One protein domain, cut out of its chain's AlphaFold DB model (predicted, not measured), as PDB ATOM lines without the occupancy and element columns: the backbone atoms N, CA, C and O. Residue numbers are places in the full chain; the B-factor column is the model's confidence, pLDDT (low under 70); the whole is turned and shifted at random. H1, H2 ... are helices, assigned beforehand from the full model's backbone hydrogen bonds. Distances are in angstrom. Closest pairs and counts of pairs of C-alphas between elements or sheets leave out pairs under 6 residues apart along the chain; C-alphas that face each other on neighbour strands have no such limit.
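This is residues 41 to 74 and 94 to 197 of the 197 residues of the protein "SEL1L2 adaptor subunit of ERAD E3 ligase" of Molossus molossus (UniProt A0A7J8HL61). Two helical hairpins, H2 with H3 and H4 with H5, make the body; residues 56 to 74 of H1 and 188 to 195 of H6 stick out. The printed part, 138 residues, has six named helices and no named strand: all helix. It is only just loose, radius of gyration of the C-alphas 17.5 A, spans 60 by 47 by 27 A.

H1, residues 41 to 74, 49.3 A long, begins at C-alpha 41 (108.938, 192.070, 173.723). H2 spans 94 to 120, H3 126 to 138, H4 142 to 154, H5 162 to 174. H6, 178 to 195, ends at C-alpha 195 (138.173, 180.685, 160.358).

The hub H3 touches H1, H2 and H4; H5 touches H4 and H6. H2 and H3 run opposite ways at a shallow tilt of 11 degrees, C-alphas 114 and 129 closest at 4.1 A. Every helix O i to N i+4 pair is within hydrogen-bond range.

Residues 75 to 93 are cut out, 24.4 A between C-alphas 74 and 94. The model's confidence is low, with pLDDT under 70, in 53 printed residues, among them residues 41 to 74.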
ATOM      1  N   VAL A  41     107.599 191.551 174.047       56.59
ATOM      2  CA  VAL A  41     108.938 192.070 173.723       56.59
ATOM      3  C   VAL A  41     109.392 193.118 174.748       56.59
ATOM      4  O   VAL A  41     110.580 193.195 175.058       56.59
ATOM      5  N   ASN A  42     108.455 193.878 175.325       60.50
ATOM      6  CA  ASN A  42     108.750 194.896 176.333       60.50
ATOM      7  C   ASN A  42     109.241 194.302 177.659       60.50
ATOM      8  O   ASN A  42     110.243 194.779 178.186       60.50
ATOM      9  N   GLU A  43     108.603 193.241 178.160       63.88
ATOM     10  CA  GLU A  43     109.021 192.562 179.398       63.88
ATOM     11  C   GLU A  43     110.426 191.955 179.247       63.88
ATOM     12  O   GLU A  43     111.261 192.065 180.142       63.88
ATOM     13  N   ILE A  44     110.728 191.387 178.074       61.47
ATOM     14  CA  ILE A  44     112.045 190.805 177.766       61.47
ATOM     15  C   ILE A  44     113.114 191.896 177.640       61.47
ATOM     16  O   ILE A  44     114.239 191.729 178.113       61.47
ATOM     17  N   LYS A  45     112.779 193.025 177.007       63.59
ATOM     18  CA  LYS A  45     113.689 194.167 176.859       63.59
ATOM     19  C   LYS A  45     114.010 194.789 178.217       63.59
ATOM     20  O   LYS A  45     115.180 195.058 178.483       63.59
ATOM     21  N   GLN A  46     113.007 194.952 179.084       68.06
ATOM     22  CA  GLN A  46     113.201 195.401 180.464       68.06
ATOM     23  C   GLN A  46     114.084 194.423 181.243       68.06
ATOM     24  O   GLN A  46     115.104 194.844 181.785       68.06
ATOM     25  N   PHE A  47     113.777 193.125 181.204       68.19
ATOM     26  CA  PHE A  47     114.576 192.069 181.830       68.19
ATOM     27  C   PHE A  47     116.055 192.107 181.408       68.19
ATOM     28  O   PHE A  47     116.959 192.199 182.240       68.19
ATOM     29  N   LEU A  48     116.321 192.101 180.096       66.94
ATOM     30  CA  LEU A  48     117.687 192.133 179.570       66.94
ATOM     31  C   LEU A  48     118.414 193.429 179.947       66.94
ATOM     32  O   LEU A  48     119.587 193.381 180.319       66.94
ATOM     33  N   SER A  49     117.727 194.574 179.891       67.88
ATOM     34  CA  SER A  49     118.308 195.856 180.299       67.88
ATOM     35  C   SER A  49     118.677 195.866 181.784       67.88
ATOM     36  O   SER A  49     119.819 196.179 182.120       67.88
ATOM     37  N   HIS A  50     117.783 195.398 182.661       68.31
ATOM     38  CA  HIS A  50     118.016 195.348 184.100       68.31
ATOM     39  C   HIS A  50     119.147 194.391 184.476       68.31
ATOM     40  O   HIS A  50     119.995 194.757 185.292       68.31
ATOM     41  N   ILE A  51     119.226 193.204 183.866       68.88
ATOM     42  CA  ILE A  51     120.330 192.265 184.118       68.88
ATOM     43  C   ILE A  51     121.670 192.856 183.683       68.88
ATOM     44  O   ILE A  51     122.654 192.786 184.430       68.88
ATOM     45  N   LEU A  52     121.733 193.437 182.482       64.94
ATOM     46  CA  LEU A  52     122.968 194.017 181.957       64.94
ATOM     47  C   LEU A  52     123.412 195.232 182.787       64.94
ATOM     48  O   LEU A  52     124.604 195.368 183.079       64.94
ATOM     49  N   GLU A  53     122.478 196.081 183.220       67.38
ATOM     50  CA  GLU A  53     122.756 197.236 184.078       67.38
ATOM     51  C   GLU A  53     123.170 196.835 185.493       67.38
ATOM     52  O   GLU A  53     124.226 197.274 185.959       67.38
ATOM     53  N   ARG A  54     122.422 195.947 186.162       64.94
ATOM     54  CA  ARG A  54     122.791 195.436 187.494       64.94
ATOM     55  C   ARG A  54     124.182 194.822 187.478       64.94
ATOM     56  O   ARG A  54     124.977 195.083 188.378       64.94
ATOM     57  N   ARG A  55     124.534 194.066 186.436       63.00
ATOM     58  CA  ARG A  55     125.872 193.469 186.318       63.00
ATOM     59  C   ARG A  55     126.973 194.496 186.063       63.00
ATOM     60  O   ARG A  55     128.061 194.360 186.632       63.00
ATOM     61  N   LYS A  56     126.720 195.537 185.260       64.69
ATOM     62  CA  LYS A  56     127.649 196.677 185.131       64.69
ATOM     63  C   LYS A  56     127.858 197.354 186.490       64.69
ATOM     64  O   LYS A  56     129.004 197.578 186.880       64.69
ATOM     65  N   LEU A  57     126.780 197.592 187.239       56.81
ATOM     66  CA  LEU A  57     126.833 198.186 188.575       56.81
ATOM     67  C   LEU A  57     127.610 197.316 189.571       56.81
ATOM     68  O   LEU A  57     128.482 197.843 190.255       56.81
ATOM     69  N   VAL A  58     127.387 195.998 189.614       61.31
ATOM     70  CA  VAL A  58     128.140 195.078 190.494       61.31
ATOM     71  C   VAL A  58     129.642 195.123 190.203       61.31
ATOM     72  O   VAL A  58     130.444 195.221 191.132       61.31
ATOM     73  N   LYS A  59     130.050 195.143 188.928       61.31
ATOM     74  CA  LYS A  59     131.471 195.293 188.563       61.31
ATOM     75  C   LYS A  59     132.056 196.627 189.037       61.31
ATOM     76  O   LYS A  59     133.176 196.656 189.547       61.31
ATOM     77  N   VAL A  60     131.307 197.723 188.892       63.44
ATOM     78  CA  VAL A  60     131.725 199.056 189.354       63.44
ATOM     79  C   VAL A  60     131.822 199.107 190.879       63.44
ATOM     80  O   VAL A  60     132.801 199.643 191.397       63.44
ATOM     81  N   MET A  61     130.859 198.526 191.598       55.53
ATOM     82  CA  MET A  61     130.878 198.442 193.059       55.53
ATOM     83  C   MET A  61     132.085 197.648 193.553       55.53
ATOM     84  O   MET A  61     132.836 198.175 194.364       55.53
ATOM     85  N   ASN A  62     132.356 196.465 192.993       57.59
ATOM     86  CA  ASN A  62     133.521 195.662 193.377       57.59
ATOM     87  C   ASN A  62     134.842 196.403 193.102       57.59
ATOM     88  O   ASN A  62     135.746 196.408 193.935       57.59
ATOM     89  N   LYS A  63     134.954 197.101 191.960       66.12
ATOM     90  CA  LYS A  63     136.134 197.927 191.643       66.12
ATOM     91  C   LYS A  63     136.298 199.086 192.632       66.12
ATOM     92  O   LYS A  63     137.416 199.372 193.057       66.12
ATOM     93  N   ARG A  64     135.198 199.751 193.003       62.12
ATOM     94  CA  ARG A  64     135.190 200.834 193.998       62.12
ATOM     95  C   ARG A  64     135.534 200.323 195.393       62.12
ATOM     96  O   ARG A  64     136.322 200.975 196.064       62.12
ATOM     97  N   GLU A  65     135.001 199.178 195.812       57.22
ATOM     98  CA  GLU A  65     135.309 198.548 197.102       57.22
ATOM     99  C   GLU A  65     136.791 198.169 197.192       57.22
ATOM    100  O   GLU A  65     137.447 198.579 198.146       57.22
ATOM    101  N   ASN A  66     137.358 197.542 196.156       55.06
ATOM    102  CA  ASN A  66     138.795 197.245 196.090       55.06
ATOM    103  C   ASN A  66     139.659 198.519 196.140       55.06
ATOM    104  O   ASN A  66     140.688 198.559 196.815       55.06
ATOM    105  N   LEU A  67     139.238 199.593 195.461       65.12
ATOM    106  CA  LEU A  67     139.941 200.879 195.500       65.12
ATOM    107  C   LEU A  67     139.837 201.549 196.881       65.12
ATOM    108  O   LEU A  67     140.806 202.140 197.356       65.12
ATOM    109  N   LEU A  68     138.680 201.446 197.537       60.09
ATOM    110  CA  LEU A  68     138.445 201.915 198.903       60.09
ATOM    111  C   LEU A  68     139.251 201.114 199.925       60.09
ATOM    112  O   LEU A  68     139.753 201.708 200.873       60.09
ATOM    113  N   GLU A  69     139.407 199.802 199.750       58.22
ATOM    114  CA  GLU A  69     140.299 198.992 200.580       58.22
ATOM    115  C   GLU A  69     141.757 199.403 200.397       58.22
ATOM    116  O   GLU A  69     142.429 199.645 201.396       58.22
ATOM    117  N   LYS A  70     142.206 199.605 199.152       57.50
ATOM    118  CA  LYS A  70     143.565 200.075 198.842       57.50
ATOM    119  C   LYS A  70     143.849 201.473 199.409       57.50
ATOM    120  O   LYS A  70     144.920 201.714 199.953       57.50
ATOM    121  N   LYS A  71     142.880 202.394 199.344       59.25
ATOM    122  CA  LYS A  71     142.998 203.732 199.954       59.25
ATOM    123  C   LYS A  71     142.939 203.688 201.482       59.25
ATOM    124  O   LYS A  71     143.642 204.447 202.141       59.25
ATOM    125  N   LYS A  72     142.118 202.809 202.069       57.84
ATOM    126  CA  LYS A  72     142.019 202.648 203.529       57.84
ATOM    127  C   LYS A  72     143.260 201.978 204.114       57.84
ATOM    128  O   LYS A  72     143.686 202.406 205.176       57.84
ATOM    129  N   SER A  73     143.864 200.993 203.447       53.00
ATOM    130  CA  SER A  73     145.142 200.412 203.883       53.00
ATOM    131  C   SER A  73     146.284 201.431 203.806       53.00
ATOM    132  O   SER A  73     147.066 201.529 204.747       53.00
ATOM    133  N   GLN A  74     146.308 202.274 202.768       52.34
ATOM    134  CA  GLN A  74     147.253 203.391 202.653       52.34
ATOM    135  C   GLN A  74     147.049 204.475 203.729       52.34
ATOM    136  O   GLN A  74     148.021 204.950 204.309       52.34
ATOM    137  N   TYR A  94     127.510 192.431 207.037       50.53
ATOM    138  CA  TYR A  94     126.486 191.510 207.518       50.53
ATOM    139  C   TYR A  94     125.124 191.818 206.887       50.53
ATOM    140  O   TYR A  94     124.531 190.930 206.286       50.53
ATOM    141  N   LEU A  95     124.696 193.085 206.896       50.47
ATOM    142  CA  LEU A  95     123.476 193.554 206.230       50.47
ATOM    143  C   LEU A  95     123.514 193.306 204.717       50.47
ATOM    144  O   LEU A  95     122.549 192.794 204.162       50.47
ATOM    145  N   LYS A  96     124.640 193.578 204.043       61.78
ATOM    146  CA  LYS A  96     124.834 193.255 202.616       61.78
ATOM    147  C   LYS A  96     124.769 191.753 202.353       61.78
ATOM    148  O   LYS A  96     124.161 191.336 201.375       61.78
ATOM    149  N   LYS A  97     125.391 190.930 203.204       60.91
ATOM    150  CA  LYS A  97     125.380 189.465 203.084       60.91
ATOM    151  C   LYS A  97     123.982 188.909 203.318       60.91
ATOM    152  O   LYS A  97     123.572 188.019 202.587       60.91
ATOM    153  N   GLN A  98     123.255 189.446 204.292       50.69
ATOM    154  CA  GLN A  98     121.888 189.058 204.607       50.69
ATOM    155  C   GLN A  98     120.919 189.505 203.512       50.69
ATOM    156  O   GLN A  98     120.137 188.693 203.046       50.69
ATOM    157  N   ALA A  99     121.038 190.735 203.004       56.97
ATOM    158  CA  ALA A  99     120.270 191.204 201.855       56.97
ATOM    159  C   ALA A  99     120.562 190.365 200.602       56.97
ATOM    160  O   ALA A  99     119.636 189.921 199.935       56.97
ATOM    161  N   LYS A 100     121.840 190.071 200.319       60.97
ATOM    162  CA  LYS A 100     122.232 189.186 199.214       60.97
ATOM    163  C   LYS A 100     121.648 187.786 199.393       60.97
ATOM    164  O   LYS A 100     121.121 187.259 198.428       60.97
ATOM    165  N   LYS A 101     121.707 187.232 200.612       59.88
ATOM    166  CA  LYS A 101     121.139 185.926 200.968       59.88
ATOM    167  C   LYS A 101     119.623 185.903 200.761       59.88
ATOM    168  O   LYS A 101     119.147 185.034 200.045       59.88
ATOM    169  N   ASN A 102     118.903 186.893 201.284       59.69
ATOM    170  CA  ASN A 102     117.450 187.009 201.152       59.69
ATOM    171  C   ASN A 102     117.019 187.139 199.681       59.69
ATOM    172  O   ASN A 102     116.064 186.493 199.269       59.69
ATOM    173  N   ILE A 103     117.758 187.919 198.879       62.88
ATOM    174  CA  ILE A 103     117.538 188.042 197.429       62.88
ATOM    175  C   ILE A 103     117.719 186.679 196.736       62.88
ATOM    176  O   ILE A 103     116.876 186.283 195.933       62.88
ATOM    177  N   THR A 104     118.769 185.919 197.078       65.94
ATOM    178  CA  THR A 104     118.948 184.549 196.559       65.94
ATOM    179  C   THR A 104     117.862 183.584 197.027       65.94
ATOM    180  O   THR A 104     117.405 182.777 196.223       65.94
ATOM    181  N   ASP A 105     117.412 183.683 198.279       80.00
ATOM    182  CA  ASP A 105     116.391 182.798 198.844       80.00
ATOM    183  C   ASP A 105     115.031 183.017 198.149       80.00
ATOM    184  O   ASP A 105     114.361 182.054 197.769       80.00
ATOM    185  N   GLU A 106     114.651 184.274 197.895       85.75
ATOM    186  CA  GLU A 106     113.444 184.618 197.132       85.75
ATOM    187  C   GLU A 106     113.561 184.183 195.662       85.75
ATOM    188  O   GLU A 106     112.646 183.568 195.107       85.75
ATOM    189  N   GLY A 107     114.712 184.438 195.028       87.31
ATOM    190  CA  GLY A 107     114.985 183.983 193.665       87.31
ATOM    191  C   GLY A 107     114.900 182.459 193.521       87.31
ATOM    192  O   GLY A 107     114.365 181.955 192.533       87.31
ATOM    193  N   ASP A 108     115.391 181.702 194.502       90.81
ATOM    194  CA  ASP A 108     115.300 180.239 194.544       90.81
ATOM    195  C   ASP A 108     113.864 179.735 194.710       90.81
ATOM    196  O   ASP A 108     113.485 178.747 194.071       90.81
ATOM    197  N   GLN A 109     113.045 180.401 195.524       93.06
ATOM    198  CA  GLN A 109     111.627 180.060 195.663       93.06
ATOM    199  C   GLN A 109     110.858 180.293 194.359       93.06
ATOM    200  O   GLN A 109     110.152 179.392 193.898       93.06
ATOM    201  N   LEU A 110     111.046 181.456 193.726       93.06
ATOM    202  CA  LEU A 110     110.431 181.785 192.437       93.06
ATOM    203  C   LEU A 110     110.836 180.785 191.348       93.06
ATOM    204  O   LEU A 110     109.990 180.309 190.589       93.06
ATOM    205  N   PHE A 111     112.115 180.403 191.307       93.56
ATOM    206  CA  PHE A 111     112.599 179.388 190.378       93.56
ATOM    207  C   PHE A 111     111.936 178.024 190.617       93.56
ATOM    208  O   PHE A 111     111.449 177.402 189.673       93.56
ATOM    209  N   LYS A 112     111.862 177.563 191.874       94.50
ATOM    210  CA  LYS A 112     111.194 176.297 192.225       94.50
ATOM    211  C   LYS A 112     109.718 176.304 191.828       94.50
ATOM    212  O   LYS A 112     109.234 175.310 191.286       94.50
ATOM    213  N   LEU A 113     109.020 177.418 192.049       93.00
ATOM    214  CA  LEU A 113     107.627 177.576 191.637       93.00
ATOM    215  C   LEU A 113     107.483 177.482 190.112       93.00
ATOM    216  O   LEU A 113     106.654 176.713 189.628       93.00
ATOM    217  N   GLY A 114     108.335 178.180 189.355       91.81
ATOM    218  CA  GLY A 114     108.340 178.106 187.891       91.81
ATOM    219  C   GLY A 114     108.577 176.683 187.371       91.81
ATOM    220  O   GLY A 114     107.872 176.223 186.473       91.81
ATOM    221  N   ILE A 115     109.500 175.934 187.985       92.38
ATOM    222  CA  ILE A 115     109.744 174.524 187.641       92.38
ATOM    223  C   ILE A 115     108.512 173.658 187.919       92.38
ATOM    224  O   ILE A 115     108.131 172.856 187.064       92.38
ATOM    225  N   LYS A 116     107.858 173.839 189.071       91.75
ATOM    226  CA  LYS A 116     106.637 173.101 189.420       91.75
ATOM    227  C   LYS A 116     105.527 173.347 188.393       91.75
ATOM    228  O   LYS A 116     104.888 172.397 187.947       91.75
ATOM    229  N   ILE A 117     105.347 174.594 187.960       88.50
ATOM    230  CA  ILE A 117     104.358 174.951 186.934       88.50
ATOM    231  C   ILE A 117     104.682 174.287 185.589       88.50
ATOM    232  O   ILE A 117     103.772 173.737 184.961       88.50
ATOM    233  N   LEU A 118     105.954 174.280 185.165       85.75
ATOM    234  CA  LEU A 118     106.375 173.590 183.936       85.75
ATOM    235  C   LEU A 118     106.100 172.088 183.984       85.75
ATOM    236  O   LEU A 118     105.647 171.525 182.992       85.75
ATOM    237  N   GLN A 119     106.371 171.443 185.119       84.69
ATOM    238  CA  GLN A 119     106.169 170.002 185.281       84.69
ATOM    239  C   GLN A 119     104.685 169.620 185.285       84.69
ATOM    240  O   GLN A 119     104.315 168.574 184.762       84.69
ATOM    241  N   GLN A 120     103.832 170.469 185.860       82.06
ATOM    242  CA  GLN A 120     102.402 170.197 186.017       82.06
ATOM    243  C   GLN A 120     101.559 170.570 184.786       82.06
ATOM    244  O   GLN A 120     100.392 170.192 184.714       82.06
ATOM    245  N   SER A 121     102.116 171.303 183.814       68.19
ATOM    246  CA  SER A 121     101.331 171.915 182.733       68.19
ATOM    247  C   SER A 121     101.837 171.523 181.343       68.19
ATOM    248  O   SER A 121     102.927 171.919 180.932       68.19
ATOM    249  N   LYS A 122     101.006 170.812 180.564       65.94
ATOM    250  CA  LYS A 122     101.372 170.348 179.210       65.94
ATOM    251  C   LYS A 122     101.454 171.449 178.135       65.94
ATOM    252  O   LYS A 122     102.065 171.195 177.103       65.94
ATOM    253  N   SER A 123     100.917 172.660 178.342       65.62
ATOM    254  CA  SER A 123     101.146 173.784 177.400       65.62
ATOM    255  C   SER A 123     100.810 175.184 177.937       65.62
ATOM    256  O   SER A 123     101.554 176.127 177.694       65.62
ATOM    257  N   GLN A 124      99.714 175.353 178.682       64.06
ATOM    258  CA  GLN A 124      99.113 176.688 178.849       64.06
ATOM    259  C   GLN A 124      99.777 177.570 179.917       64.06
ATOM    260  O   GLN A 124      99.848 178.784 179.754       64.06
ATOM    261  N   LYS A 125     100.335 176.971 180.977       73.19
ATOM    262  CA  LYS A 125     101.008 177.717 182.061       73.19
ATOM    263  C   LYS A 125     102.519 177.854 181.876       73.19
ATOM    264  O   LYS A 125     103.218 178.353 182.749       73.19
ATOM    265  N   GLN A 126     103.054 177.430 180.732       76.56
ATOM    266  CA  GLN A 126     104.495 177.519 180.492       76.56
ATOM    267  C   GLN A 126     104.955 178.981 180.399       76.56
ATOM    268  O   GLN A 126     106.014 179.313 180.920       76.56
ATOM    269  N   LYS A 127     104.118 179.884 179.866       79.56
ATOM    270  CA  LYS A 127     104.378 181.334 179.871       79.56
ATOM    271  C   LYS A 127     104.543 181.894 181.290       79.56
ATOM    272  O   LYS A 127     105.470 182.653 181.541       79.56
ATOM    273  N   GLU A 128     103.695 181.465 182.221       84.44
ATOM    274  CA  GLU A 128     103.760 181.849 183.639       84.44
ATOM    275  C   GLU A 128     105.052 181.357 184.310       84.44
ATOM    276  O   GLU A 128     105.676 182.067 185.093       84.44
ATOM    277  N   ALA A 129     105.530 180.165 183.953       88.88
ATOM    278  CA  ALA A 129     106.817 179.704 184.456       88.88
ATOM    279  C   ALA A 129     107.986 180.587 183.990       88.88
ATOM    280  O   ALA A 129     108.892 180.866 184.772       88.88
ATOM    281  N   TYR A 130     107.964 181.065 182.743       87.62
ATOM    282  CA  TYR A 130     109.018 181.946 182.233       87.62
ATOM    283  C   TYR A 130     108.931 183.376 182.779       87.62
ATOM    284  O   TYR A 130     109.973 184.009 182.945       87.62
ATOM    285  N   THR A 131     107.748 183.873 183.157       86.75
ATOM    286  CA  THR A 131     107.658 185.136 183.912       86.75
ATOM    287  C   THR A 131     108.223 184.983 185.326       86.75
ATOM    288  O   THR A 131     108.922 185.876 185.807       86.75
ATOM    289  N   LEU A 132     108.013 183.833 185.978       89.69
ATOM    290  CA  LEU A 132     108.656 183.517 187.258       89.69
ATOM    291  C   LEU A 132     110.175 183.373 187.123       89.69
ATOM    292  O   LEU A 132     110.904 183.848 187.991       89.69
ATOM    293  N   PHE A 133     110.671 182.777 186.034       89.44
ATOM    294  CA  PHE A 133     112.110 182.711 185.774       89.44
ATOM    295  C   PHE A 133     112.726 184.083 185.531       89.44
ATOM    296  O   PHE A 133     113.813 184.330 186.045       89.44
ATOM    297  N   ALA A 134     112.043 184.983 184.821       86.50
ATOM    298  CA  ALA A 134     112.510 186.356 184.662       86.50
ATOM    299  C   ALA A 134     112.677 187.042 186.032       86.50
ATOM    300  O   ALA A 134     113.766 187.510 186.351       86.50
ATOM    301  N   LYS A 135     111.660 186.970 186.903       85.62
ATOM    302  CA  LYS A 135     111.730 187.528 188.269       85.62
ATOM    303  C   LYS A 135     112.815 186.870 189.128       85.62
ATOM    304  O   LYS A 135     113.569 187.550 189.817       85.62
ATOM    305  N   ALA A 136     112.931 185.543 189.077       88.00
ATOM    306  CA  ALA A 136     113.972 184.810 189.794       88.00
ATOM    307  C   ALA A 136     115.380 185.221 189.332       88.00
ATOM    308  O   ALA A 136     116.290 185.367 190.147       88.00
ATOM    309  N   ALA A 137     115.558 185.431 188.028       84.25
ATOM    310  CA  ALA A 137     116.802 185.913 187.447       84.25
ATOM    311  C   ALA A 137     117.090 187.379 187.822       84.25
ATOM    312  O   ALA A 137     118.240 187.696 188.123       84.25
ATOM    313  N   ASP A 138     116.082 188.251 187.917       81.75
ATOM    314  CA  ASP A 138     116.247 189.616 188.454       81.75
ATOM    315  C   ASP A 138     116.707 189.610 189.926       81.75
ATOM    316  O   ASP A 138     117.505 190.460 190.351       81.75
ATOM    317  N   ASN A 139     116.291 188.581 190.669       80.62
ATOM    318  CA  ASN A 139     116.754 188.250 192.017       80.62
ATOM    319  C   ASN A 139     118.088 187.470 192.043       80.62
ATOM    320  O   ASN A 139     118.504 186.961 193.078       80.62
ATOM    321  N   GLY A 140     118.811 187.382 190.924       77.50
ATOM    322  CA  GLY A 140     120.158 186.807 190.885       77.50
ATOM    323  C   GLY A 140     120.213 185.278 190.852       77.50
ATOM    324  O   GLY A 140     121.291 184.710 191.033       77.50
ATOM    325  N   ASN A 141     119.094 184.591 190.605       86.06
ATOM    326  CA  ASN A 141     119.094 183.138 190.472       86.06
ATOM    327  C   ASN A 141     119.782 182.697 189.166       86.06
ATOM    328  O   ASN A 141     119.255 182.893 188.068       86.06
ATOM    329  N   LEU A 142     120.937 182.034 189.289       84.88
ATOM    330  CA  LEU A 142     121.726 181.563 188.145       84.88
ATOM    331  C   LEU A 142     120.981 180.527 187.291       84.88
ATOM    332  O   LEU A 142     121.036 180.588 186.064       84.88
ATOM    333  N   LYS A 143     120.232 179.607 187.913       89.00
ATOM    334  CA  LYS A 143     119.473 178.571 187.192       89.00
ATOM    335  C   LYS A 143     118.316 179.178 186.400       89.00
ATOM    336  O   LYS A 143     118.015 178.730 185.296       89.00
ATOM    337  N   ALA A 144     117.681 180.217 186.940       89.38
ATOM    338  CA  ALA A 144     116.641 180.952 186.232       89.38
ATOM    339  C   ALA A 144     117.210 181.713 185.024       89.38
ATOM    340  O   ALA A 144     116.632 181.667 183.939       89.38
ATOM    341  N   MET A 145     118.381 182.342 185.177       87.56
ATOM    342  CA  MET A 145     119.079 182.982 184.058       87.56
ATOM    343  C   MET A 145     119.452 181.980 182.962       87.56
ATOM    344  O   MET A 145     119.287 182.290 181.787       87.56
ATOM    345  N   GLU A 146     119.897 180.772 183.320       89.25
ATOM    346  CA  GLU A 146     120.143 179.703 182.343       89.25
ATOM    347  C   GLU A 146     118.871 179.323 181.576       89.25
ATOM    348  O   GLU A 146     118.918 179.171 180.358       89.25
ATOM    349  N   LYS A 147     117.718 179.216 182.254       90.38
ATOM    350  CA  LYS A 147     116.432 178.954 181.585       90.38
ATOM    351  C   LYS A 147     116.025 180.082 180.642       90.38
ATOM    352  O   LYS A 147     115.527 179.809 179.553       90.38
ATOM    353  N   MET A 148     116.264 181.334 181.025       88.44
ATOM    354  CA  MET A 148     116.014 182.484 180.153       88.44
ATOM    355  C   MET A 148     116.968 182.505 178.951       88.44
ATOM    356  O   MET A 148     116.534 182.805 177.841       88.44
ATOM    357  N   ALA A 149     118.237 182.127 179.137       87.25
ATOM    358  CA  ALA A 149     119.204 181.992 178.049       87.25
ATOM    359  C   ALA A 149     118.792 180.890 177.058       87.25
ATOM    360  O   ALA A 149     118.801 181.132 175.853       87.25
ATOM    361  N   ASP A 150     118.337 179.733 177.558       87.81
ATOM    362  CA  ASP A 150     117.782 178.660 176.722       87.81
ATOM    363  C   ASP A 150     116.577 179.183 175.913       87.81
ATOM    364  O   ASP A 150     116.477 178.963 174.707       87.81
ATOM    365  N   ALA A 151     115.662 179.917 176.556       85.75
ATOM    366  CA  ALA A 151     114.471 180.444 175.892       85.75
ATOM    367  C   ALA A 151     114.794 181.474 174.804       85.75
ATOM    368  O   ALA A 151     114.175 181.439 173.742       85.75
ATOM    369  N   LEU A 152     115.772 182.354 175.040       84.25
ATOM    370  CA  LEU A 152     116.267 183.303 174.040       84.25
ATOM    371  C   LEU A 152     116.973 182.588 172.881       84.25
ATOM    372  O   LEU A 152     116.891 183.046 171.744       84.25
ATOM    373  N   LEU A 153     117.651 181.467 173.146       84.12
ATOM    374  CA  LEU A 153     118.354 180.703 172.121       84.12
ATOM    375  C   LEU A 153     117.389 179.955 171.194       84.12
ATOM    376  O   LEU A 153     117.575 179.975 169.979       84.12
ATOM    377  N   PHE A 154     116.356 179.315 171.751       82.88
ATOM    378  CA  PHE A 154     115.455 178.438 170.990       82.88
ATOM    379  C   PHE A 154     114.134 179.094 170.567       82.88
ATOM    380  O   PHE A 154     113.479 178.608 169.650       82.88
ATOM    381  N   GLY A 155     113.743 180.214 171.181       76.56
ATOM    382  CA  GLY A 155     112.538 180.953 170.797       76.56
ATOM    383  C   GLY A 155     111.216 180.313 171.237       76.56
ATOM    384  O   GLY A 155     110.175 180.601 170.653       76.56
ATOM    385  N   ASN A 156     111.232 179.413 172.227       70.62
ATOM    386  CA  ASN A 156     110.050 178.611 172.580       70.62
ATOM    387  C   ASN A 156     108.932 179.435 173.253       70.62
ATOM    388  O   ASN A 156     107.756 179.225 172.977       70.62
ATOM    389  N   PHE A 157     109.301 180.345 174.161       73.62
ATOM    390  CA  PHE A 157     108.371 181.091 175.038       73.62
ATOM    391  C   PHE A 157     108.724 182.579 175.157       73.62
ATOM    392  O   PHE A 157     108.004 183.381 175.746       73.62
ATOM    393  N   VAL A 158     109.866 182.941 174.592       70.69
ATOM    394  CA  VAL A 158     110.484 184.260 174.559       70.69
ATOM    395  C   VAL A 158     110.892 184.461 173.104       70.69
ATOM    396  O   VAL A 158     111.177 183.477 172.420       70.69
ATOM    397  N   MET A 159     110.904 185.702 172.608       77.00
ATOM    398  CA  MET A 159     111.386 185.949 171.246       77.00
ATOM    399  C   MET A 159     112.806 185.422 171.106       77.00
ATOM    400  O   MET A 159     113.650 185.724 171.953       77.00
ATOM    401  N   GLN A 160     113.074 184.672 170.040       80.88
ATOM    402  CA  GLN A 160     114.433 184.226 169.783       80.88
ATOM    403  C   GLN A 160     115.345 185.448 169.633       80.88
ATOM    404  O   GLN A 160     115.080 186.355 168.846       80.88
ATOM    405  N   ASN A 161     116.421 185.467 170.408       80.75
ATOM    406  CA  ASN A 161     117.464 186.472 170.335       80.75
ATOM    407  C   ASN A 161     118.792 185.808 170.695       80.75
ATOM    408  O   ASN A 161     119.222 185.780 171.850       80.75
ATOM    409  N   ILE A 162     119.431 185.256 169.667       77.75
ATOM    410  CA  ILE A 162     120.669 184.487 169.786       77.75
ATOM    411  C   ILE A 162     121.785 185.354 170.380       77.75
ATOM    412  O   ILE A 162     122.516 184.905 171.259       77.75
ATOM    413  N   THR A 163     121.881 186.621 169.971       78.19
ATOM    414  CA  THR A 163     122.889 187.556 170.486       78.19
ATOM    415  C   THR A 163     122.733 187.780 171.988       78.19
ATOM    416  O   THR A 163     123.715 187.688 172.727       78.19
ATOM    417  N   ALA A 164     121.506 188.018 172.462       79.31
ATOM    418  CA  ALA A 164     121.230 188.173 173.889       79.31
ATOM    419  C   ALA A 164     121.480 186.872 174.667       79.31
ATOM    420  O   ALA A 164     122.047 186.918 175.758       79.31
ATOM    421  N   ALA A 165     121.121 185.713 174.099       83.25
ATOM    422  CA  ALA A 165     121.402 184.411 174.700       83.25
ATOM    423  C   ALA A 165     122.912 184.191 174.889       83.25
ATOM    424  O   ALA A 165     123.348 183.844 175.984       83.25
ATOM    425  N   ILE A 166     123.719 184.460 173.856       82.06
ATOM    426  CA  ILE A 166     125.183 184.335 173.910       82.06
ATOM    427  C   ILE A 166     125.767 185.256 174.982       82.06
ATOM    428  O   ILE A 166     126.538 184.797 175.821       82.06
ATOM    429  N   GLN A 167     125.374 186.534 175.006       81.38
ATOM    430  CA  GLN A 167     125.845 187.478 176.027       81.38
ATOM    431  C   GLN A 167     125.487 187.013 177.445       81.38
ATOM    432  O   GLN A 167     126.292 187.139 178.375       81.38
ATOM    433  N   LEU A 168     124.289 186.448 177.614       82.31
ATOM    434  CA  LEU A 168     123.832 185.918 178.889       82.31
ATOM    435  C   LEU A 168     124.638 184.675 179.301       82.31
ATOM    436  O   LEU A 168     125.125 184.631 180.431       82.31
ATOM    437  N   TYR A 169     124.889 183.721 178.400       83.69
ATOM    438  CA  TYR A 169     125.761 182.577 178.697       83.69
ATOM    439  C   TYR A 169     127.201 183.000 178.995       83.69
ATOM    440  O   TYR A 169     127.773 182.541 179.975       83.69
ATOM    441  N   GLU A 170     127.793 183.926 178.246       84.75
ATOM    442  CA  GLU A 170     129.150 184.405 178.541       84.75
ATOM    443  C   GLU A 170     129.252 185.034 179.935       84.75
ATOM    444  O   GLU A 170     130.262 184.893 180.631       84.75
ATOM    445  N   SER A 171     128.203 185.740 180.364       80.38
ATOM    446  CA  SER A 171     128.146 186.296 181.714       80.38
ATOM    447  C   SER A 171     128.016 185.211 182.788       80.38
ATOM    448  O   SER A 171     128.726 185.273 183.789       80.38
ATOM    449  N   LEU A 172     127.197 184.182 182.551       84.50
ATOM    450  CA  LEU A 172     127.023 183.045 183.456       84.50
ATOM    451  C   LEU A 172     128.282 182.174 183.540       84.50
ATOM    452  O   LEU A 172     128.625 181.688 184.615       84.50
ATOM    453  N   ALA A 173     129.012 182.021 182.434       84.12
ATOM    454  CA  ALA A 173     130.266 181.278 182.391       84.12
ATOM    455  C   ALA A 173     131.320 181.916 183.308       84.12
ATOM    456  O   ALA A 173     131.986 181.213 184.068       84.12
ATOM    457  N   LYS A 174     131.403 183.256 183.300       82.12
ATOM    458  CA  LYS A 174     132.267 184.044 184.200       82.12
ATOM    459  C   LYS A 174     131.858 183.936 185.669       82.12
ATOM    460  O   LYS A 174     132.705 184.086 186.540       82.12
ATOM    461  N   GLU A 175     130.579 183.690 185.939       75.88
ATOM    462  CA  GLU A 175     130.042 183.473 187.289       75.88
ATOM    463  C   GLU A 175     130.166 182.005 187.750       75.88
ATOM    464  O   GLU A 175     129.808 181.695 188.884       75.88
ATOM    465  N   GLY A 176     130.715 181.110 186.916       79.69
ATOM    466  CA  GLY A 176     130.990 179.714 187.276       79.69
ATOM    467  C   GLY A 176     129.921 178.703 186.850       79.69
ATOM    468  O   GLY A 176     129.976 177.555 187.282       79.69
ATOM    469  N   SER A 177     128.953 179.080 186.006       81.75
ATOM    470  CA  SER A 177     127.991 178.113 185.458       81.75
ATOM    471  C   SER A 177     128.686 177.145 184.497       81.75
ATOM    472  O   SER A 177     129.112 177.535 183.406       81.75
ATOM    473  N   TYR A 178     128.741 175.863 184.869       82.69
ATOM    474  CA  TYR A 178     129.276 174.791 184.022       82.69
ATOM    475  C   TYR A 178     128.547 174.691 182.678       82.69
ATOM    476  O   TYR A 178     129.171 174.552 181.627       82.69
ATOM    477  N   LYS A 179     127.213 174.827 182.690       81.56
ATOM    478  CA  LYS A 179     126.404 174.790 181.466       81.56
ATOM    479  C   LYS A 179     126.806 175.918 180.517       81.56
ATOM    480  O   LYS A 179     126.988 175.696 179.323       81.56
ATOM    481  N   ALA A 180     126.974 177.123 181.050       82.94
ATOM    482  CA  ALA A 180     127.328 178.287 180.258       82.94
ATOM    483  C   ALA A 180     128.784 178.263 179.760       82.94
ATOM    484  O   ALA A 180     129.069 178.753 178.662       82.94
ATOM    485  N   GLN A 181     129.699 177.664 180.529       85.75
ATOM    486  CA  GLN A 181     131.075 177.407 180.093       85.75
ATOM    487  C   GLN A 181     131.103 176.455 178.895       85.75
ATOM    488  O   GLN A 181     131.751 176.773 177.900       85.75
ATOM    489  N   ASN A 182     130.324 175.369 178.930       83.94
ATOM    490  CA  ASN A 182     130.197 174.456 177.792       83.94
ATOM    491  C   ASN A 182     129.657 175.168 176.545       83.94
ATOM    492  O   ASN A 182     130.213 175.012 175.461       83.94
ATOM    493  N   VAL A 183     128.614 175.995 176.685       83.00
ATOM    494  CA  VAL A 183     128.070 176.774 175.556       83.00
ATOM    495  C   VAL A 183     129.112 177.748 174.993       83.00
ATOM    496  O   VAL A 183     129.269 177.846 173.777       83.00
ATOM    497  N   SER A 184     129.865 178.435 175.856       81.19
ATOM    498  CA  SER A 184     130.935 179.350 175.427       81.19
ATOM    499  C   SER A 184     132.069 178.612 174.713       81.19
ATOM    500  O   SER A 184     132.585 179.092 173.706       81.19
ATOM    501  N   PHE A 185     132.433 177.425 175.201       81.94
ATOM    502  CA  PHE A 185     133.434 176.569 174.574       81.94
ATOM    503  C   PHE A 185     132.991 176.110 173.178       81.94
ATOM    504  O   PHE A 185     133.734 176.289 172.215       81.94
ATOM    505  N   LEU A 186     131.755 175.613 173.045       80.88
ATOM    506  CA  LEU A 186     131.184 175.206 171.756       80.88
ATOM    507  C   LEU A 186     131.130 176.368 170.757       80.88
ATOM    508  O   LEU A 186     131.509 176.196 169.601       80.88
ATOM    509  N   LYS A 187     130.728 177.566 171.199       83.56
ATOM    510  CA  LYS A 187     130.747 178.781 170.368       83.56
ATOM    511  C   LYS A 187     132.147 179.050 169.802       83.56
ATOM    512  O   LYS A 187     132.282 179.294 168.607       83.56
ATOM    513  N   ASN A 188     133.176 178.999 170.647       80.56
ATOM    514  CA  ASN A 188     134.557 179.252 170.229       80.56
ATOM    515  C   ASN A 188     135.076 178.170 169.274       80.56
ATOM    516  O   ASN A 188     135.758 178.490 168.304       80.56
ATOM    517  N   LEU A 189     134.724 176.905 169.514       81.94
ATOM    518  CA  LEU A 189     135.099 175.791 168.645       81.94
ATOM    519  C   LEU A 189     134.486 175.930 167.245       81.94
ATOM    520  O   LEU A 189     135.178 175.732 166.249       81.94
ATOM    521  N   ILE A 190     133.215 176.331 167.171       77.00
ATOM    522  CA  ILE A 190     132.530 176.611 165.905       77.00
ATOM    523  C   ILE A 190     133.180 177.806 165.197       77.00
ATOM    524  O   ILE A 190     133.486 177.723 164.017       77.00
ATOM    525  N   LEU A 191     133.442 178.911 165.898       75.25
ATOM    526  CA  LEU A 191     134.082 180.082 165.285       75.25
ATOM    527  C   LEU A 191     135.465 179.750 164.709       75.25
ATOM    528  O   LEU A 191     135.761 180.133 163.583       75.25
ATOM    529  N   ASN A 192     136.278 178.988 165.440       73.69
ATOM    530  CA  ASN A 192     137.599 178.580 164.968       73.69
ATOM    531  C   ASN A 192     137.531 177.636 163.758       73.69
ATOM    532  O   ASN A 192     138.386 177.724 162.884       73.69
ATOM    533  N   SER A 193     136.516 176.770 163.659       74.81
ATOM    534  CA  SER A 193     136.367 175.884 162.496       74.81
ATOM    535  C   SER A 193     135.915 176.610 161.225       74.81
ATOM    536  O   SER A 193     136.221 176.143 160.130       74.81
ATOM    537  N   TYR A 194     135.238 177.758 161.350       66.38
ATOM    538  CA  TYR A 194     134.896 178.631 160.218       66.38
ATOM    539  C   TYR A 194     136.044 179.549 159.783       66.38
ATOM    540  O   TYR A 194     136.057 179.972 158.636       66.38
ATOM    541  N   ILE A 195     136.992 179.858 160.674       57.69
ATOM    542  CA  ILE A 195     138.173 180.685 160.358       57.69
ATOM    543  C   ILE A 195     139.278 179.855 159.676       57.69
ATOM    544  O   ILE A 195     140.133 180.406 158.993       57.69
ATOM    545  N   LEU A 196     139.261 178.529 159.849       52.50
ATOM    546  CA  LEU A 196     140.237 177.593 159.274       52.50
ATOM    547  C   LEU A 196     139.797 176.978 157.926       52.50
ATOM    548  O   LEU A 196     140.399 175.998 157.487       52.50
ATOM    549  N   LYS A 197     138.758 177.520 157.283       47.94
ATOM    550  CA  LYS A 197     138.316 177.171 155.922       47.94
ATOM    551  C   LYS A 197     138.485 178.365 154.997       47.94
ATOM    552  O   LYS A 197     138.824 178.115 153.823       47.94
TER     553      LYS A 197